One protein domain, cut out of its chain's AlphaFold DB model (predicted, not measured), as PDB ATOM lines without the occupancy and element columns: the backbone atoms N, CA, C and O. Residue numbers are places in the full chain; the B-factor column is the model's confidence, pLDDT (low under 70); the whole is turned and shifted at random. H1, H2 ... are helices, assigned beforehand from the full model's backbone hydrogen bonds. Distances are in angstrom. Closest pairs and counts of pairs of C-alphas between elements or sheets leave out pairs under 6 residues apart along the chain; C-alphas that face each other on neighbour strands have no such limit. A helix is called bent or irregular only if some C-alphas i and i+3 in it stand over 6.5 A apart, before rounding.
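What this domain is: This is residues 2 to 72 of the 150 residues of a protein of hydrothermal vent metagenome (UniProt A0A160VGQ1). One long helix, H4, has a shorter helix, H2, crossing it about perpendicularly on one side, while H1 lies near it on another side and the four-residue H3 sits by its first end. A long stretch without a named element, residues 9 to 30, joins H1 to H2. The printed part has 71 residues with four named helices, in the order H1, H2, H3, H4, and no named strand; its class is all helix. It is compact, with a radius of gyration of the C-alphas of 11.0 A, and rounded, spanning 28 by 24 by 21 A.

How they stand to each other: Begin with H4, residues 54 to 72. H2, residues 31 to 40, touches it at residues 60 to 67 alone; look at Ala 35 and Tyr 64, their closest C-alphas, 4.5 A apart. Their lines are about perpendicular, at 84 degrees. H3, residues 48 to 51, touches H4 only at the corner, and only just, with 3 pairs of C-alphas within 8 A; the closest are those of Leu 51 and Asn 57, 4.9 A apart. H2 and H3 are only just apart, with closest C-alphas 8.4 A apart. H1, residues 2 to 8, is near H4, with 7 pairs of C-alphas within 10 A, and apart from H2 and H3. In H1, H2 and H4 every O i to N i+4 pair is within hydrogen-bond range; H3 is too short for such a pair.

Where its parts are: Find C-alpha 54 at (264.755, 306.667, 235.226); from there H4 runs 25.8 A to C-alpha 72 at (274.285, 284.903, 225.192). H4 is neither bent nor irregular, but only just: C-alphas 69 and 72 are 6.1 A apart. H2 measures 13.8 A, H1 10.2 A from C-alpha 2 at (256.514, 294.041, 231.662), and H3 4.9 A.

The domain as a whole: The C-alphas of Ala 9 and Lys 41, the two farthest apart, are 30.3 A apart. The printed part has no cut. The link from H1 to H2 is long, that from H2 to H3 short and that from H3 to H4 tight. Mean pLDDT of the printed part is 96.6, and no printed residue is under 70.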
ATOM      1  N   ALA A   2     256.785 295.125 230.701       95.75
ATOM      2  CA  ALA A   2     256.514 294.041 231.662       95.75
ATOM      3  C   ALA A   2     257.620 293.769 232.710       95.75
ATOM      4  O   ALA A   2     257.312 293.497 233.870       95.75
ATOM      5  N   ILE A   3     258.902 293.871 232.331       96.19
ATOM      6  CA  ILE A   3     260.026 293.756 233.279       96.19
ATOM      7  C   ILE A   3     259.980 294.886 234.311       96.19
ATOM      8  O   ILE A   3     259.916 294.603 235.496       96.19
ATOM      9  N   ALA A   4     259.935 296.153 233.890       96.69
ATOM     10  CA  ALA A   4     259.910 297.288 234.819       96.69
ATOM     11  C   ALA A   4     258.701 297.247 235.776       96.69
ATOM     12  O   ALA A   4     258.828 297.554 236.961       96.69
ATOM     13  N   GLU A   5     257.540 296.812 235.280       97.19
ATOM     14  CA  GLU A   5     256.359 296.588 236.116       97.19
ATOM     15  C   GLU A   5     256.591 295.469 237.144       97.19
ATOM     16  O   GLU A   5     256.211 295.596 238.305       97.19
ATOM     17  N   THR A   6     257.208 294.361 236.733       96.38
ATOM     18  CA  THR A   6     257.477 293.214 237.616       96.38
ATOM     19  C   THR A   6     258.553 293.526 238.652       96.38
ATOM     20  O   THR A   6     258.437 293.081 239.790       96.38
ATOM     21  N   GLU A   7     259.561 294.306 238.271       95.81
ATOM     22  CA  GLU A   7     260.712 294.652 239.106       95.81
ATOM     23  C   GLU A   7     260.387 295.716 240.155       95.81
ATOM     24  O   GLU A   7     260.861 295.649 241.287       95.81
ATOM     25  N   SER A   8     259.595 296.728 239.796       96.19
ATOM     26  CA  SER A   8     259.418 297.900 240.661       96.19
ATOM     27  C   SER A   8     257.992 298.420 240.756       96.19
ATOM     28  O   SER A   8     257.779 299.413 241.449       96.19
ATOM     29  N   ALA A   9     257.028 297.824 240.045       96.62
ATOM     30  CA  ALA A   9     255.717 298.436 239.814       96.62
ATOM     31  C   ALA A   9     255.847 299.895 239.327       96.62
ATOM     32  O   ALA A   9     255.114 300.782 239.757       96.62
ATOM     33  N   PHE A  10     256.840 300.146 238.463       96.94
ATOM     34  CA  PHE A  10     257.214 301.471 237.959       96.94
ATOM     35  C   PHE A  10     257.673 302.483 239.023       96.94
ATOM     36  O   PHE A  10     257.697 303.684 238.756       96.94
ATOM     37  N   ASN A  11     258.095 302.037 240.208       97.19
ATOM     38  CA  ASN A  11     258.663 302.915 241.226       97.19
ATOM     39  C   ASN A  11     260.146 303.232 240.924       97.19
ATOM     40  O   ASN A  11     261.018 302.382 241.133       97.19
ATOM     41  N   PRO A  12     260.499 304.469 240.519       95.19
ATOM     42  CA  PRO A  12     261.880 304.820 240.187       95.19
ATOM     43  C   PRO A  12     262.809 304.876 241.406       95.19
ATOM     44  O   PRO A  12     264.027 304.902 241.243       95.19
ATOM     45  N   LYS A  13     262.259 304.890 242.626       94.88
ATOM     46  CA  LYS A  13     263.006 304.894 243.892       94.88
ATOM     47  C   LYS A  13     263.102 303.503 244.529       94.88
ATOM     48  O   LYS A  13     263.639 303.388 245.630       94.88
ATOM     49  N   ALA A  14     262.610 302.457 243.862       95.06
ATOM     50  CA  ALA A  14     262.648 301.094 244.380       95.06
ATOM     51  C   ALA A  14     264.082 300.651 244.713       95.06
ATOM     52  O   ALA A  14     265.018 300.850 243.929       95.06
ATOM     53  N   LYS A  15     264.238 300.035 245.884       94.31
ATOM     54  CA  LYS A  15     265.469 299.406 246.357       94.31
ATOM     55  C   LYS A  15     265.096 298.072 246.987       94.31
ATOM     56  O   LYS A  15     264.264 298.063 247.893       94.31
ATOM     57  N   SER A  16     265.688 296.977 246.525       88.56
ATOM     58  CA  SER A  16     265.448 295.667 247.135       88.56
ATOM     59  C   SER A  16     266.379 295.411 248.331       88.56
ATOM     60  O   SER A  16     267.195 296.256 248.715       88.56
ATOM     61  N   HIS A  17     266.210 294.253 248.977       87.00
ATOM     62  CA  HIS A  17     267.093 293.801 250.058       87.00
ATOM     63  C   HIS A  17     268.503 293.464 249.538       87.00
ATOM     64  O   HIS A  17     269.504 293.703 250.207       87.00
ATOM     65  N   VAL A  18     268.577 292.975 248.299       82.94
ATOM     66  CA  VAL A  18     269.806 292.938 247.497       82.94
ATOM     67  C   VAL A  18     270.030 294.360 246.956       82.94
ATOM     68  O   VAL A  18     269.060 295.074 246.736       82.94
ATOM     69  N   PRO A  19     271.261 294.861 246.757       92.38
ATOM     70  CA  PRO A  19     271.477 296.233 246.279       92.38
ATOM     71  C   PRO A  19     271.106 296.407 244.787       92.38
ATOM     72  O   PRO A  19     271.968 296.692 243.956       92.38
ATOM     73  N   ALA A  20     269.827 296.222 244.450       95.38
ATOM     74  CA  ALA A  20     269.198 296.473 243.162       95.38
ATOM     75  C   ALA A  20     268.407 297.789 243.215       95.38
ATOM     76  O   ALA A  20     267.794 298.110 244.236       95.38
ATOM     77  N   TYR A  21     268.444 298.571 242.132       97.94
ATOM     78  CA  TYR A  21     267.973 299.958 242.144       97.94
ATOM     79  C   TYR A  21     267.092 300.307 240.942       97.94
ATOM     80  O   TYR A  21     267.378 299.919 239.806       97.94
ATOM     81  N   GLY A  22     266.082 301.139 241.196       97.50
ATOM     82  CA  GLY A  22     265.280 301.819 240.181       97.50
ATOM     83  C   GLY A  22     264.274 300.922 239.459       97.50
ATOM     84  O   GLY A  22     263.935 299.835 239.924       97.50
ATOM     85  N   LEU A  23     263.792 301.404 238.312       97.88
ATOM     86  CA  LEU A  23     262.660 300.828 237.578       97.88
ATOM     87  C   LEU A  23     262.851 299.361 237.172       97.88
ATOM     88  O   LEU A  23     261.912 298.574 237.223       97.88
ATOM     89  N   MET A  24     264.060 299.005 236.756       98.19
ATOM     90  CA  MET A  24     264.431 297.687 236.245       98.19
ATOM     91  C   MET A  24     265.354 296.925 237.206       98.19
ATOM     92  O   MET A  24     266.025 295.988 236.779       98.19
ATOM     93  N   GLN A  25     265.415 297.367 238.473       97.69
ATOM     94  CA  GLN A  25     266.130 296.719 239.584       97.69
ATOM     95  C   GLN A  25     267.536 296.224 239.208       97.69
ATOM     96  O   GLN A  25     267.901 295.062 239.372       97.69
ATOM     97  N   LEU A  26     268.371 297.136 238.716       97.75
ATOM     98  CA  LEU A  26     269.739 296.802 238.333       97.75
ATOM     99  C   LEU A  26     270.676 296.801 239.537       97.75
ATOM    100  O   LEU A  26     270.663 297.725 240.353       97.75
ATOM    101  N   VAL A  27     271.546 295.796 239.596       96.75
ATOM    102  CA  VAL A  27     272.606 295.694 240.601       96.75
ATOM    103  C   VAL A  27     273.911 296.271 240.028       96.75
ATOM    104  O   VAL A  27     274.372 295.797 238.983       96.75
ATOM    105  N   PRO A  28     274.559 297.248 240.700       96.44
ATOM    106  CA  PRO A  28     275.783 297.899 240.230       96.44
ATOM    107  C   PRO A  28     276.912 296.950 239.848       96.44
ATOM    108  O   PRO A  28     277.638 297.211 238.896       96.44
ATOM    109  N   LYS A  29     277.079 295.868 240.618       95.12
ATOM    110  CA  LYS A  29     278.206 294.942 240.477       95.12
ATOM    111  C   LYS A  29     278.006 293.864 239.410       95.12
ATOM    112  O   LYS A  29     278.969 293.176 239.096       95.12
ATOM    113  N   THR A  30     276.788 293.711 238.891       94.06
ATOM    114  CA  THR A  30     276.430 292.659 237.930       94.06
ATOM    115  C   THR A  30     275.728 293.273 236.721       94.06
ATOM    116  O   THR A  30     276.398 293.896 235.904       94.06
ATOM    117  N   GLY A  31     274.396 293.193 236.624       94.94
ATOM    118  CA  GLY A  31     273.652 293.574 235.421       94.94
ATOM    119  C   GLY A  31     273.909 295.007 234.947       94.94
ATOM    120  O   GLY A  31     273.973 295.249 233.746       94.94
ATOM    121  N   ALA A  32     274.147 295.956 235.861       97.69
ATOM    122  CA  ALA A  32     274.488 297.325 235.473       97.69
ATOM    123  C   ALA A  32     275.887 297.441 234.843       97.69
ATOM    124  O   ALA A  32     276.053 298.178 233.875       97.69
ATOM    125  N   ARG A  33     276.885 296.731 235.387       97.69
ATOM    126  CA  ARG A  33     278.263 296.703 234.873       97.69
ATOM    127  C   ARG A  33     278.303 296.031 233.503       97.69
ATOM    128  O   ARG A  33     278.874 296.592 232.574       97.69
ATOM    129  N   ASP A  34     277.627 294.890 233.375       97.56
ATOM    130  CA  ASP A  34     277.528 294.141 232.120       97.56
ATOM    131  C   ASP A  34     276.832 294.968 231.032       97.56
ATOM    132  O   ASP A  34     277.335 295.081 229.915       97.56
ATOM    133  N   ALA A  35     275.716 295.624 231.368       98.00
ATOM    134  CA  ALA A  35     275.028 296.538 230.460       98.00
ATOM    135  C   ALA A  35     275.915 297.708 230.023       98.00
ATOM    136  O   ALA A  35     275.944 298.052 228.842       98.00
ATOM    137  N   TYR A  36     276.652 298.308 230.963       98.19
ATOM    138  CA  TYR A  36     277.546 299.424 230.666       98.19
ATOM    139  C   TYR A  36     278.679 298.985 229.731       98.19
ATOM    140  O   TYR A  36     278.949 299.651 228.732       98.19
ATOM    141  N   GLN A  37     279.286 297.825 229.994       97.69
ATOM    142  CA  GLN A  37     280.280 297.226 229.107       97.69
ATOM    143  C   GLN A  37     279.686 296.923 227.725       97.69
ATOM    144  O   GLN A  37     280.346 297.145 226.710       97.69
ATOM    145  N   TRP A  38     278.440 296.448 227.660       97.25
ATOM    146  CA  TRP A  38     277.782 296.100 226.404       97.25
ATOM    147  C   TRP A  38     277.617 297.304 225.470       97.25
ATOM    148  O   TRP A  38     278.015 297.214 224.303       97.25
ATOM    149  N   ILE A  39     277.092 298.427 225.971       97.19
ATOM    150  CA  ILE A  39     276.744 299.589 225.130       97.19
ATOM    151  C   ILE A  39     277.833 300.663 225.074       97.19
ATOM    152  O   ILE A  39     277.978 301.316 224.047       97.19
ATOM    153  N   TYR A  40     278.634 300.818 226.131       97.19
ATOM    154  CA  TYR A  40     279.691 301.836 226.200       97.19
ATOM    155  C   TYR A  40     281.100 301.264 226.028       97.19
ATOM    156  O   TYR A  40     282.066 302.024 226.061       97.19
ATOM    157  N   LYS A  41     281.238 299.937 225.878       97.12
ATOM    158  CA  LYS A  41     282.530 299.231 225.742       97.12
ATOM    159  C   LYS A  41     283.520 299.566 226.862       97.12
ATOM    160  O   LYS A  41     284.732 299.523 226.663       97.12
ATOM    161  N   LYS A  42     282.993 299.904 228.041       96.88
ATOM    162  CA  LYS A  42     283.767 300.330 229.201       96.88
ATOM    163  C   LYS A  42     283.353 299.562 230.440       96.88
ATOM    164  O   LYS A  42     282.181 299.549 230.809       96.88
ATOM    165  N   ASP A  43     284.349 299.030 231.130       96.19
ATOM    166  CA  ASP A  43     284.130 298.344 232.384       96.19
ATOM    167  C   ASP A  43     283.974 299.388 233.494       96.19
ATOM    168  O   ASP A  43     284.922 300.097 233.848       96.19
ATOM    169  N   LYS A  44     282.741 299.570 233.978       95.62
ATOM    170  CA  LYS A  44     282.420 300.624 234.940       95.62
ATOM    171  C   LYS A  44     281.293 300.226 235.881       95.62
ATOM    172  O   LYS A  44     280.190 299.890 235.458       95.62
ATOM    173  N   TYR A  45     281.540 300.421 237.172       94.94
ATOM    174  CA  TYR A  45     280.491 300.430 238.186       94.94
ATOM    175  C   TYR A  45     279.762 301.777 238.183       94.94
ATOM    176  O   TYR A  45     280.377 302.842 238.288       94.94
ATOM    177  N   VAL A  46     278.436 301.735 238.098       96.44
ATOM    178  CA  VAL A  46     277.575 302.911 238.270       96.44
ATOM    179  C   VAL A  46     276.983 302.931 239.677       96.44
ATOM    180  O   VAL A  46     276.701 301.890 240.263       96.44
ATOM    181  N   SER A  47     276.803 304.118 240.253       96.81
ATOM    182  CA  SER A  47     276.269 304.249 241.612       96.81
ATOM    183  C   SER A  47     274.754 304.029 241.663       96.81
ATOM    184  O   SER A  47     274.051 304.217 240.671       96.81
ATOM    185  N   GLY A  48     274.209 303.740 242.850       94.81
ATOM    186  CA  GLY A  48     272.752 303.727 243.051       94.81
ATOM    187  C   GLY A  48     272.097 305.058 242.650       94.81
ATOM    188  O   GLY A  48     271.055 305.066 242.008       94.81
ATOM    189  N   ARG A  49     272.762 306.199 242.902       97.06
ATOM    190  CA  ARG A  49     272.300 307.527 242.452       97.06
ATOM    191  C   ARG A  49     272.182 307.622 240.926       97.06
ATOM    192  O   ARG A  49     271.266 308.273 240.434       97.06
ATOM    193  N   TYR A  50     273.091 306.990 240.182       97.62
ATOM    194  CA  TYR A  50     272.987 306.890 238.725       97.62
ATOM    195  C   TYR A  50     271.768 306.053 238.318       97.62
ATOM    196  O   TYR A  50     271.024 306.459 237.431       97.62
ATOM    197  N   LEU A  51     271.545 304.924 238.996       97.88
ATOM    198  CA  LEU A  51     270.457 303.985 238.708       97.88
ATOM    199  C   LEU A  51     269.077 304.452 239.188       97.88
ATOM    200  O   LEU A  51     268.081 303.954 238.680       97.88
ATOM    201  N   TYR A  52     268.982 305.414 240.105       97.75
ATOM    202  CA  TYR A  52     267.707 306.047 240.459       97.75
ATOM    203  C   TYR A  52     267.215 307.045 239.405       97.75
ATOM    204  O   TYR A  52     266.059 307.458 239.455       97.75
ATOM    205  N   LYS A  53     268.057 307.445 238.439       98.31
ATOM    206  CA  LYS A  53     267.618 308.265 237.303       98.31
ATOM    207  C   LYS A  53     266.871 307.365 236.306       98.31
ATOM    208  O   LYS A  53     267.520 306.500 235.714       98.31
ATOM    209  N   PRO A  54     265.560 307.568 236.058       98.00
ATOM    210  CA  PRO A  54     264.755 306.667 235.226       98.00
ATOM    211  C   PRO A  54     265.346 306.400 233.841       98.00
ATOM    212  O   PRO A  54     265.466 305.245 233.447       98.00
ATOM    213  N   LYS A  55     265.798 307.452 233.144       98.25
ATOM    214  CA  LYS A  55     266.417 307.345 231.813       98.25
ATOM    215  C   LYS A  55     267.621 306.399 231.815       98.25
ATOM    216  O   LYS A  55     267.679 305.475 231.015       98.25
ATOM    217  N   ASN A  56     268.540 306.599 232.756       98.19
ATOM    218  CA  ASN A  56     269.744 305.783 232.890       98.19
ATOM    219  C   ASN A  56     269.416 304.333 233.260       98.19
ATOM    220  O   ASN A  56     270.067 303.403 232.796       98.19
ATOM    221  N   ASN A  57     268.423 304.144 234.132       98.50
ATOM    222  CA  ASN A  57     268.004 302.827 234.587       98.50
ATOM    223  C   ASN A  57     267.382 302.005 233.457       98.50
ATOM    224  O   ASN A  57     267.761 300.857 233.256       98.50
ATOM    225  N   VAL A  58     266.467 302.619 232.703       98.38
ATOM    226  CA  VAL A  58     265.808 301.987 231.557       98.38
ATOM    227  C   VAL A  58     266.814 301.703 230.449       98.38
ATOM    228  O   VAL A  58     266.805 300.607 229.903       98.38
ATOM    229  N   GLU A  59     267.726 302.633 230.155       98.44
ATOM    230  CA  GLU A  59     268.794 302.414 229.173       98.44
ATOM    231  C   GLU A  59     269.639 301.188 229.528       98.44
ATOM    232  O   GLU A  59     269.769 300.272 228.717       98.44
ATOM    233  N   LEU A  60     270.162 301.127 230.758       98.50
ATOM    234  CA  LEU A  60     270.973 299.990 231.184       98.50
ATOM    235  C   LEU A  60     270.154 298.698 231.308       98.50
ATOM    236  O   LEU A  60     270.678 297.626 231.031       98.50
ATOM    237  N   GLY A  61     268.878 298.765 231.686       98.38
ATOM    238  CA  GLY A  61     268.039 297.574 231.821       98.38
ATOM    239  C   GLY A  61     267.684 296.978 230.462       98.38
ATOM    240  O   GLY A  61     267.816 295.770 230.257       98.38
ATOM    241  N   CYS A  62     267.337 297.824 229.491       98.25
ATOM    242  CA  CYS A  62     267.173 297.422 228.097       98.25
ATOM    243  C   CYS A  62     268.486 296.889 227.513       98.25
ATOM    244  O   CYS A  62     268.479 295.859 226.845       98.25
ATOM    245  N   ALA A  63     269.616 297.537 227.805       98.38
ATOM    246  CA  ALA A  63     270.932 297.071 227.383       98.38
ATOM    247  C   ALA A  63     271.289 295.702 227.974       98.38
ATOM    248  O   ALA A  63     271.792 294.847 227.249       98.38
ATOM    249  N   TYR A  64     270.994 295.461 229.254       98.56
ATOM    250  CA  TYR A  64     271.234 294.171 229.896       98.56
ATOM    251  C   TYR A  64     270.385 293.065 229.255       98.56
ATOM    252  O   TYR A  64     270.914 292.026 228.864       98.56
ATOM    253  N   LEU A  65     269.083 293.307 229.063       98.31
ATOM    254  CA  LEU A  65     268.194 292.359 228.389       98.31
ATOM    255  C   LEU A  65     268.644 292.085 226.945       98.31
ATOM    256  O   LEU A  65     268.704 290.932 226.519       98.31
ATOM    257  N   SER A  66     268.994 293.147 226.216       97.81
ATOM    258  CA  SER A  66     269.516 293.086 224.850       97.81
ATOM    259  C   SER A  66     270.797 292.257 224.785       97.81
ATOM    260  O   SER A  66     270.912 291.369 223.945       97.81
ATOM    261  N   MET A  67     271.728 292.452 225.720       98.25
ATOM    262  CA  MET A  67     272.932 291.632 225.827       98.25
ATOM    263  C   MET A  67     272.572 290.158 226.061       98.25
ATOM    264  O   MET A  67     273.093 289.280 225.378       98.25
ATOM    265  N   ILE A  68     271.649 289.849 226.972       98.44
ATOM    266  CA  ILE A  68     271.238 288.460 227.218       98.44
ATOM    267  C   ILE A  68     270.672 287.812 225.949       98.44
ATOM    268  O   ILE A  68     271.096 286.717 225.569       98.44
ATOM    269  N   ARG A  69     269.763 288.502 225.262       97.94
ATOM    270  CA  ARG A  69     269.146 288.035 224.016       97.94
ATOM    271  C   ARG A  69     270.162 287.887 222.879       97.94
ATOM    272  O   ARG A  69     270.192 286.840 222.234       97.94
ATOM    273  N   HIS A  70     270.958 288.918 222.606       97.25
ATOM    274  CA  HIS A  70     271.753 289.040 221.378       97.25
ATOM    275  C   HIS A  70     273.222 288.648 221.534       97.25
ATOM    276  O   HIS A  70     273.893 288.442 220.528       97.25
ATOM    277  N   HIS A  71     273.732 288.512 222.757       97.38
ATOM    278  CA  HIS A  71     275.059 287.954 223.009       97.38
ATOM    279  C   HIS A  71     274.944 286.492 223.446       97.38
ATOM    280  O   HIS A  71     275.339 285.587 222.703       97.38
ATOM    281  N   TYR A  72     274.340 286.244 224.610       98.06
ATOM    282  CA  TYR A  72     274.285 284.903 225.192       98.06
ATOM    283  C   TYR A  72     273.364 283.970 224.394       98.06
ATOM    284  O   TYR A  72     273.812 282.934 223.905       98.06
TER     285      TYR A  72